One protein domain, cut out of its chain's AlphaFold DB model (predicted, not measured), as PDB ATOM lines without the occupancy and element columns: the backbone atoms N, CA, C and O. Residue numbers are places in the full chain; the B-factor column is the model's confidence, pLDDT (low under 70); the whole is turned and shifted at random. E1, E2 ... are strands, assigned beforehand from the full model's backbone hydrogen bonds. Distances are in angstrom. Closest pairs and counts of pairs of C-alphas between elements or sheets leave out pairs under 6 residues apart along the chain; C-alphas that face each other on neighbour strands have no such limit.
ATOM      1  N   MET A  10      -3.259 -30.366  25.127       97.38
ATOM      2  CA  MET A  10      -2.950 -31.750  25.444       97.38
ATOM      3  C   MET A  10      -1.595 -31.809  26.140       97.38
ATOM      4  O   MET A  10      -0.648 -31.124  25.747       97.38
ATOM      5  N   ALA A  11      -1.515 -32.626  27.187       96.94
ATOM      6  CA  ALA A  11      -0.302 -32.816  27.959       96.94
ATOM      7  C   ALA A  11       0.093 -34.291  27.986       96.94
ATOM      8  O   ALA A  11      -0.746 -35.165  28.206       96.94
ATOM      9  N   SER A  12       1.385 -34.545  27.810       96.94
ATOM     10  CA  SER A  12       1.989 -35.864  27.962       96.94
ATOM     11  C   SER A  12       2.903 -35.835  29.175       96.94
ATOM     12  O   SER A  12       3.808 -35.002  29.242       96.94
ATOM     13  N   VAL A  13       2.666 -36.740  30.123       97.06
ATOM     14  CA  VAL A  13       3.455 -36.862  31.352       97.06
ATOM     15  C   VAL A  13       4.117 -38.231  31.383       97.06
ATOM     16  O   VAL A  13       3.468 -39.251  31.166       97.06
ATOM     17  N   SER A  14       5.417 -38.262  31.644       96.19
ATOM     18  CA  SER A  14       6.193 -39.489  31.830       96.19
ATOM     19  C   SER A  14       6.942 -39.417  33.148       96.19
ATOM     20  O   SER A  14       7.600 -38.421  33.426       96.19
ATOM     21  N   VAL A  15       6.848 -40.468  33.960       94.19
ATOM     22  CA  VAL A  15       7.535 -40.544  35.252       94.19
ATOM     23  C   VAL A  15       8.676 -41.544  35.150       94.19
ATOM     24  O   VAL A  15       8.457 -42.709  34.818       94.19
ATOM     25  N   ALA A  16       9.886 -41.089  35.457       91.19
ATOM     26  CA  ALA A  16      11.080 -41.915  35.507       91.19
ATOM     27  C   ALA A  16      11.590 -42.051  36.947       91.19
ATOM     28  O   ALA A  16      11.475 -41.136  37.765       91.19
ATOM     29  N   ARG A  17      12.165 -43.219  37.238       90.69
ATOM     30  CA  ARG A  17      12.871 -43.513  38.487       90.69
ATOM     31  C   ARG A  17      14.359 -43.299  38.244       90.69
ATOM     32  O   ARG A  17      14.889 -43.823  37.267       90.69
ATOM     33  N   LEU A  18      15.005 -42.528  39.106       85.38
ATOM     34  CA  LEU A  18      16.447 -42.322  39.088       85.38
ATOM     35  C   LEU A  18      17.103 -43.399  39.953       85.38
ATOM     36  O   LEU A  18      16.639 -43.674  41.058       85.38
ATOM     37  N   THR A  19      18.155 -44.020  39.433       85.06
ATOM     38  CA  THR A  19      18.962 -45.031  40.125       85.06
ATOM     39  C   THR A  19      20.426 -44.691  39.883       85.06
ATOM     40  O   THR A  19      20.797 -44.457  38.731       85.06
ATOM     41  N   ASP A  20      21.253 -44.680  40.927       77.12
ATOM     42  CA  ASP A  20      22.700 -44.424  40.795       77.12
ATOM     43  C   ASP A  20      23.426 -45.515  39.989       77.12
ATOM     44  O   ASP A  20      24.397 -45.247  39.285       77.12
ATOM     45  N   GLU A  21      22.907 -46.741  40.021       80.94
ATOM     46  CA  GLU A  21      23.457 -47.894  39.309       80.94
ATOM     47  C   GLU A  21      22.383 -48.554  38.439       80.94
ATOM     48  O   GLU A  21      21.182 -48.429  38.700       80.94
ATOM     49  N   LYS A  22      22.790 -49.305  37.405       71.94
ATOM     50  CA  LYS A  22      21.837 -50.109  36.623       71.94
ATOM     51  C   LYS A  22      21.173 -51.136  37.548       71.94
ATOM     52  O   LYS A  22      21.823 -52.091  37.954       71.94
ATOM     53  N   ALA A  23      19.881 -50.937  37.820       72.94
ATOM     54  CA  ALA A  23      19.070 -51.711  38.770       72.94
ATOM     55  C   ALA A  23      19.433 -51.526  40.262       72.94
ATOM     56  O   ALA A  23      19.103 -52.381  41.082       72.94
ATOM     57  N   GLY A  24      20.070 -50.405  40.614       75.12
ATOM     58  CA  GLY A  24      20.297 -50.004  42.004       75.12
ATOM     59  C   GLY A  24      19.035 -49.468  42.704       75.12
ATOM     60  O   GLY A  24      17.963 -49.384  42.093       75.12
ATOM     61  N   PRO A  25      19.139 -49.090  43.992       82.00
ATOM     62  CA  PRO A  25      18.036 -48.477  44.729       82.00
ATOM     63  C   PRO A  25      17.577 -47.173  44.060       82.00
ATOM     64  O   PRO A  25      18.374 -46.438  43.475       82.00
ATOM     65  N   VAL A  26      16.274 -46.888  44.144       84.44
ATOM     66  CA  VAL A  26      15.699 -45.652  43.594       84.44
ATOM     67  C   VAL A  26      16.141 -44.479  44.462       84.44
ATOM     68  O   VAL A  26      15.776 -44.408  45.632       84.44
ATOM     69  N   THR A  27      16.914 -43.564  43.884       84.50
ATOM     70  CA  THR A  27      17.450 -42.380  44.573       84.50
ATOM     71  C   THR A  27      16.625 -41.121  44.325       84.50
ATOM     72  O   THR A  27      16.773 -40.132  45.038       84.50
ATOM     73  N   GLY A  28      15.690 -41.159  43.372       86.94
ATOM     74  CA  GLY A  28      14.731 -40.081  43.153       86.94
ATOM     75  C   GLY A  28      13.723 -40.387  42.052       86.94
ATOM     76  O   GLY A  28      13.785 -41.422  41.385       86.94
ATOM     77  N   TYR A  29      12.799 -39.457  41.838       91.00
ATOM     78  CA  TYR A  29      11.813 -39.525  40.767       91.00
ATOM     79  C   TYR A  29      11.831 -38.219  39.980       91.00
ATOM     80  O   TYR A  29      12.065 -37.142  40.527       91.00
ATOM     81  N   THR A  30      11.571 -38.307  38.682       92.88
ATOM     82  CA  THR A  30      11.442 -37.131  37.822       92.88
ATOM     83  C   THR A  30      10.241 -37.289  36.904       92.88
ATOM     84  O   THR A  30       9.982 -38.377  36.386       92.88
ATOM     85  N   ALA A  31       9.490 -36.209  36.730       95.44
ATOM     86  CA  ALA A  31       8.393 -36.113  35.786       95.44
ATOM     87  C   ALA A  31       8.828 -35.274  34.583       95.44
ATOM     88  O   ALA A  31       9.192 -34.106  34.727       95.44
ATOM     89  N   SER A  32       8.743 -35.864  33.396       96.06
ATOM     90  CA  SER A  32       8.846 -35.160  32.121       96.06
ATOM     91  C   SER A  32       7.450 -34.775  31.644       96.06
ATOM     92  O   SER A  32       6.586 -35.642  31.508       96.06
ATOM     93  N   VAL A  33       7.229 -33.491  31.372       97.75
ATOM     94  CA  VAL A  33       5.947 -32.943  30.921       97.75
ATOM     95  C   VAL A  33       6.137 -32.216  29.598       97.75
ATOM     96  O   VAL A  33       6.980 -31.328  29.489       97.75
ATOM     97  N   LYS A  34       5.313 -32.557  28.610       97.81
ATOM     98  CA  LYS A  34       5.177 -31.816  27.350       97.81
ATOM     99  C   LYS A  34       3.756 -31.316  27.215       97.81
ATOM    100  O   LYS A  34       2.824 -32.054  27.526       97.81
ATOM    101  N   VAL A  35       3.592 -30.095  26.721       97.69
ATOM    102  CA  VAL A  35       2.278 -29.504  26.454       97.69
ATOM    103  C   VAL A  35       2.247 -29.039  25.010       97.69
ATOM    104  O   VAL A  35       3.163 -28.361  24.555       97.69
ATOM    105  N   HIS A  36       1.193 -29.389  24.285       97.38
ATOM    106  CA  HIS A  36       0.970 -28.927  22.921       97.38
ATOM    107  C   HIS A  36      -0.496 -28.551  22.715       97.38
ATOM    108  O   HIS A  36      -1.388 -28.978  23.451       97.38
ATOM    109  N   CYS A  37      -0.752 -27.711  21.719       97.25
ATOM    110  CA  CYS A  37      -2.109 -27.366  21.337       97.25
ATOM    111  C   CYS A  37      -2.770 -28.568  20.658       97.25
ATOM    112  O   CYS A  37      -2.263 -29.056  19.649       97.25
ATOM    113  N   ALA A  38      -3.924 -29.001  21.159       96.31
ATOM    114  CA  ALA A  38      -4.647 -30.142  20.597       96.31
ATOM    115  C   ALA A  38      -5.193 -29.862  19.182       96.31
ATOM    116  O   ALA A  38      -5.415 -30.787  18.409       96.31
ATOM    117  N   GLN A  39      -5.374 -28.585  18.820       94.94
ATOM    118  CA  GLN A  39      -5.942 -28.178  17.530       94.94
ATOM    119  C   GLN A  39      -4.897 -28.080  16.416       94.94
ATOM    120  O   GLN A  39      -5.169 -28.451  15.278       94.94
ATOM    121  N   CYS A  40      -3.714 -27.528  16.709       94.50
ATOM    122  CA  CYS A  40      -2.684 -27.268  15.695       94.50
ATOM    123  C   CYS A  40      -1.364 -28.009  15.925       94.50
ATOM    124  O   CYS A  40      -0.462 -27.892  15.100       94.50
ATOM    125  N   GLY A  41      -1.225 -28.733  17.037       94.44
ATOM    126  CA  GLY A  41      -0.034 -29.513  17.373       94.44
ATOM    127  C   GLY A  41       1.175 -28.696  17.831       94.44
ATOM    128  O   GLY A  41       2.197 -29.281  18.167       94.44
ATOM    129  N   VAL A  42       1.091 -27.361  17.862       95.75
ATOM    130  CA  VAL A  42       2.213 -26.510  18.288       95.75
ATOM    131  C   VAL A  42       2.543 -26.769  19.756       95.75
ATOM    132  O   VAL A  42       1.664 -26.686  20.617       95.75
ATOM    133  N   GLU A  43       3.814 -27.055  20.030       96.69
ATOM    134  CA  GLU A  43       4.340 -27.237  21.381       96.69
ATOM    135  C   GLU A  43       4.410 -25.903  22.131       96.69
ATOM    136  O   GLU A  43       4.805 -24.867  21.589       96.69
ATOM    137  N   PHE A  44       4.041 -25.937  23.406       96.06
ATOM    138  CA  PHE A  44       4.196 -24.808  24.307       96.06
ATOM    139  C   PHE A  44       5.592 -24.810  24.915       96.06
ATOM    140  O   PHE A  44       6.131 -25.855  25.274       96.06
ATOM    141  N   ARG A  45       6.152 -23.609  25.078       96.69
ATOM    142  CA  ARG A  45       7.405 -23.420  25.806       96.69
ATOM    143  C   ARG A  45       7.142 -23.068  27.261       96.69
ATOM    144  O   ARG A  45       6.307 -22.216  27.560       96.69
ATOM    145  N   PHE A  46       7.910 -23.674  28.151       95.56
ATOM    146  CA  PHE A  46       7.933 -23.338  29.567       95.56
ATOM    147  C   PHE A  46       8.790 -22.083  29.785       95.56
ATOM    148  O   PHE A  46       9.958 -22.037  29.405       95.56
ATOM    149  N   ILE A  47       8.203 -21.049  30.387       94.75
ATOM    150  CA  ILE A  47       8.858 -19.756  30.642       94.75
ATOM    151  C   ILE A  47       9.276 -19.685  32.113       94.75
ATOM    152  O   ILE A  47       8.544 -20.133  32.991       94.75
ATOM    153  N   GLY A  48      10.443 -19.096  32.387       92.25
ATOM    154  CA  GLY A  48      10.933 -18.878  33.754       92.25
ATOM    155  C   GLY A  48      11.621 -20.089  34.385       92.25
ATOM    156  O   GLY A  48      12.011 -20.025  35.547       92.25
ATOM    157  N   VAL A  49      11.812 -21.169  33.625       94.50
ATOM    158  CA  VAL A  49      12.553 -22.354  34.060       94.50
ATOM    159  C   VAL A  49      13.859 -22.433  33.260       94.50
ATOM    160  O   VAL A  49      13.816 -22.347  32.032       94.50
ATOM    161  N   PRO A  50      15.028 -22.565  33.910       94.31
ATOM    162  CA  PRO A  50      16.299 -22.646  33.199       94.31
ATOM    163  C   PRO A  50      16.446 -23.976  32.449       94.31
ATOM    164  O   PRO A  50      15.972 -25.024  32.897       94.31
ATOM    165  N   ALA A  51      17.130 -23.938  31.305       94.94
ATOM    166  CA  ALA A  51      17.399 -25.129  30.508       94.94
ATOM    167  C   ALA A  51      18.448 -26.037  31.171       94.94
ATOM    168  O   ALA A  51      19.389 -25.558  31.808       94.94
ATOM    169  N   GLY A  52      18.305 -27.351  30.999       91.50
ATOM    170  CA  GLY A  52      19.274 -28.355  31.439       91.50
ATOM    171  C   GLY A  52      18.641 -29.540  32.166       91.50
ATOM    172  O   GLY A  52      17.473 -29.863  31.973       91.50
ATOM    173  N   ASN A  53      19.436 -30.191  33.013       84.75
ATOM    174  CA  ASN A  53      18.993 -31.226  33.943       84.75
ATOM    175  C   ASN A  53      19.487 -30.873  35.343       84.75
ATOM    176  O   ASN A  53      20.630 -30.449  35.508       84.75
ATOM    177  N   HIS A  54      18.632 -31.050  36.343       86.31
ATOM    178  CA  HIS A  54      18.988 -30.860  37.741       86.31
ATOM    179  C   HIS A  54      18.219 -31.867  38.595       86.31
ATOM    180  O   HIS A  54      17.069 -32.183  38.296       86.31
ATOM    181  N   TYR A  55      18.861 -32.393  39.636       81.12
ATOM    182  CA  TYR A  55      18.281 -33.439  40.487       81.12
ATOM    183  C   TYR A  55      17.307 -32.879  41.532       81.12
ATOM    184  O   TYR A  55      16.409 -33.590  41.963       81.12
ATOM    185  N   ALA A  56      17.464 -31.610  41.920       85.62
ATOM    186  CA  ALA A  56      16.676 -30.979  42.986       85.62
ATOM    187  C   ALA A  56      15.796 -29.808  42.523       85.62
ATOM    188  O   ALA A  56      15.011 -29.286  43.305       85.62
ATOM    189  N   GLU A  57      15.918 -29.371  41.269       90.69
ATOM    190  CA  GLU A  57      15.183 -28.208  40.766       90.69
ATOM    191  C   GLU A  57      14.586 -28.510  39.394       90.69
ATOM    192  O   GLU A  57      15.224 -29.208  38.602       90.69
ATOM    193  N   PRO A  58      13.408 -27.958  39.064       94.00
ATOM    194  CA  PRO A  58      12.872 -28.060  37.720       94.00
ATOM    195  C   PRO A  58      13.817 -27.442  36.684       94.00
ATOM    196  O   PRO A  58      14.393 -26.364  36.888       94.00
ATOM    197  N   ARG A  59      13.961 -28.132  35.554       96.44
ATOM    198  CA  ARG A  59      14.675 -27.661  34.365       96.44
ATOM    199  C   ARG A  59      13.851 -27.927  33.118       96.44
ATOM    200  O   ARG A  59      12.922 -28.727  33.151       96.44
ATOM    201  N   VAL A  60      14.185 -27.268  32.018       96.88
ATOM    202  CA  VAL A  60      13.552 -27.518  30.714       96.88
ATOM    203  C   VAL A  60      14.549 -28.061  29.703       96.88
ATOM    204  O   VAL A  60      15.762 -27.899  29.851       96.88
ATOM    205  N   SER A  61      14.048 -28.708  28.655       95.62
ATOM    206  CA  SER A  61      14.857 -29.052  27.489       95.62
ATOM    207  C   SER A  61      15.457 -27.802  26.832       95.62
ATOM    208  O   SER A  61      15.027 -26.675  27.073       95.62
ATOM    209  N   VAL A  62      16.475 -27.993  25.989       93.56
ATOM    210  CA  VAL A  62      17.200 -26.889  25.329       93.56
ATOM    211  C   VAL A  62      16.275 -26.043  24.442       93.56
ATOM    212  O   VAL A  62      16.450 -24.836  24.321       93.56
ATOM    213  N   ASP A  63      15.265 -26.673  23.854       93.38
ATOM    214  CA  ASP A  63      14.203 -26.067  23.052       93.38
ATOM    215  C   ASP A  63      13.029 -25.516  23.888       93.38
ATOM    216  O   ASP A  63      12.171 -24.795  23.364       93.38
ATOM    217  N   GLY A  64      13.015 -25.801  25.195       95.06
ATOM    218  CA  GLY A  64      12.068 -25.269  26.174       95.06
ATOM    219  C   GLY A  64      10.681 -25.914  26.158       95.06
ATOM    220  O   GLY A  64       9.777 -25.376  26.791       95.06
ATOM    221  N   THR A  65      10.487 -27.019  25.439       97.06
ATOM    222  CA  THR A  65       9.182 -27.676  25.197       97.06
ATOM    223  C   THR A  65       8.894 -28.836  26.153       97.06
ATOM    224  O   THR A  65       7.753 -29.288  26.267       97.06
ATOM    225  N   GLU A  66       9.912 -29.313  26.871       97.12
ATOM    226  CA  GLU A  66       9.801 -30.388  27.853       97.12
ATOM    227  C   GLU A  66      10.261 -29.896  29.223       97.12
ATOM    228  O   GLU A  66      11.427 -29.544  29.405       97.12
ATOM    229  N   LEU A  67       9.359 -29.900  30.200       97.31
ATOM    230  CA  LEU A  67       9.677 -29.652  31.601       97.31
ATOM    231  C   LEU A  67      10.124 -30.953  32.261       97.31
ATOM    232  O   LEU A  67       9.453 -31.971  32.140       97.31
ATOM    233  N   ARG A  68      11.225 -30.899  33.004       95.81
ATOM    234  CA  ARG A  68      11.780 -31.991  33.803       95.81
ATOM    235  C   ARG A  68      11.758 -31.563  35.257       95.81
ATOM    236  O   ARG A  68      12.565 -30.734  35.677       95.81
ATOM    237  N   ALA A  69      10.793 -32.082  36.001       95.00
ATOM    238  CA  ALA A  69      10.545 -31.705  37.381       95.00
ATOM    239  C   ALA A  69      10.878 -32.871  38.324       95.00
ATOM    240  O   ALA A  69      10.247 -33.926  38.217       95.00
ATOM    241  N   PRO A  70      11.826 -32.699  39.261       92.75
ATOM    242  CA  PRO A  70      12.005 -33.640  40.359       92.75
ATOM    243  C   PRO A  70      10.725 -33.744  41.188       92.75
ATOM    244  O   PRO A  70      10.104 -32.731  41.514       92.75
ATOM    245  N   ILE A  71      10.327 -34.971  41.509       92.38
ATOM    246  CA  ILE A  71       9.137 -35.274  42.307       92.38
ATOM    247  C   ILE A  71       9.469 -36.339  43.349       92.38
ATOM    248  O   ILE A  71      10.509 -36.995  43.290       92.38
ATOM    249  N   GLU A  72       8.560 -36.536  44.295       89.69
ATOM    250  CA  GLU A  72       8.683 -37.562  45.320       89.69
ATOM    251  C   GLU A  72       7.311 -38.028  45.824       89.69
ATOM    252  O   GLU A  72       6.327 -37.295  45.685       89.69
TER     253      GLU A  72
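This is residues 10 to 72 of the 93 residues of an uncharacterized protein of Hyphomicrobiales bacterium (UniProt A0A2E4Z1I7). Look first for a long, twisted ribbon made of the two strands E1 and E2 side by side, with the shorter strand E3 along the other edge of E2. The long loop of residues 38 to 65 leaves the end of E2, swings out past E3 and folds back, and its residues 59 to 60 pair with E3 on the side away from E2. You will find 63 residues printed, with no named helix and three named strands, E1, E2 and E3 in chain order; the sheet's order is E1 - E2 - E3, all antiparallel, a meander, each strand the antiparallel neighbour of the one before. The class is all strand, though under half of the residues, 28 of 63, are in named elements. The whole is only just loose, close to compact, with a radius of gyration of the C-alphas of 13.1 A, and only just elongated, with spans of 42 by 21 by 18 A.

Start with E1, residues 10 to 19, and set it beside E2, residues 26 to 37. These two form a hairpin and are antiparallel, with 164 degrees between their directions. Look at C-alphas 11 and 35, which face each other at 4.5 A; nearby, N 12 and O 34 are within hydrogen-bond range at 2.9 A, and farther along so are N 18 and O 28 at 2.8 A. Next find E3, residues 66 to 71, which forms a hairpin with E2 and is antiparallel to it at 147 degrees. C-alphas 30 and 70 face each other at 4.4 A, and N 31 and O 69 are within hydrogen-bond range at 2.8 A. E2 is the inner strand, and E1 and E3 are the edge strands. Before E3, residues 59 to 60 make a short antiparallel pairing with residues 67 to 68 of E3.

Find C-alpha 10 at (-2.950, -31.750, 25.444); from there E1 runs 29.5 A to C-alpha 19. E2, the longest strand by residues with 12, begins at C-alpha 26, at (15.699, -45.652, 43.594), and runs 33.9 A to C-alpha 37. E3 covers 15.3 A from C-alpha 66 to C-alpha 71, at (9.137, -35.274, 42.307).

The two C-alphas farthest apart are those of Gly 24 and Gln 39, at 42.0 A. The printed part has no cut. The link from E1 to E2 is short, with 6 residues, and the link from E2 to E3 is long, with 28. The mean pLDDT of the printed part is 91.8, and no printed residue is under 70.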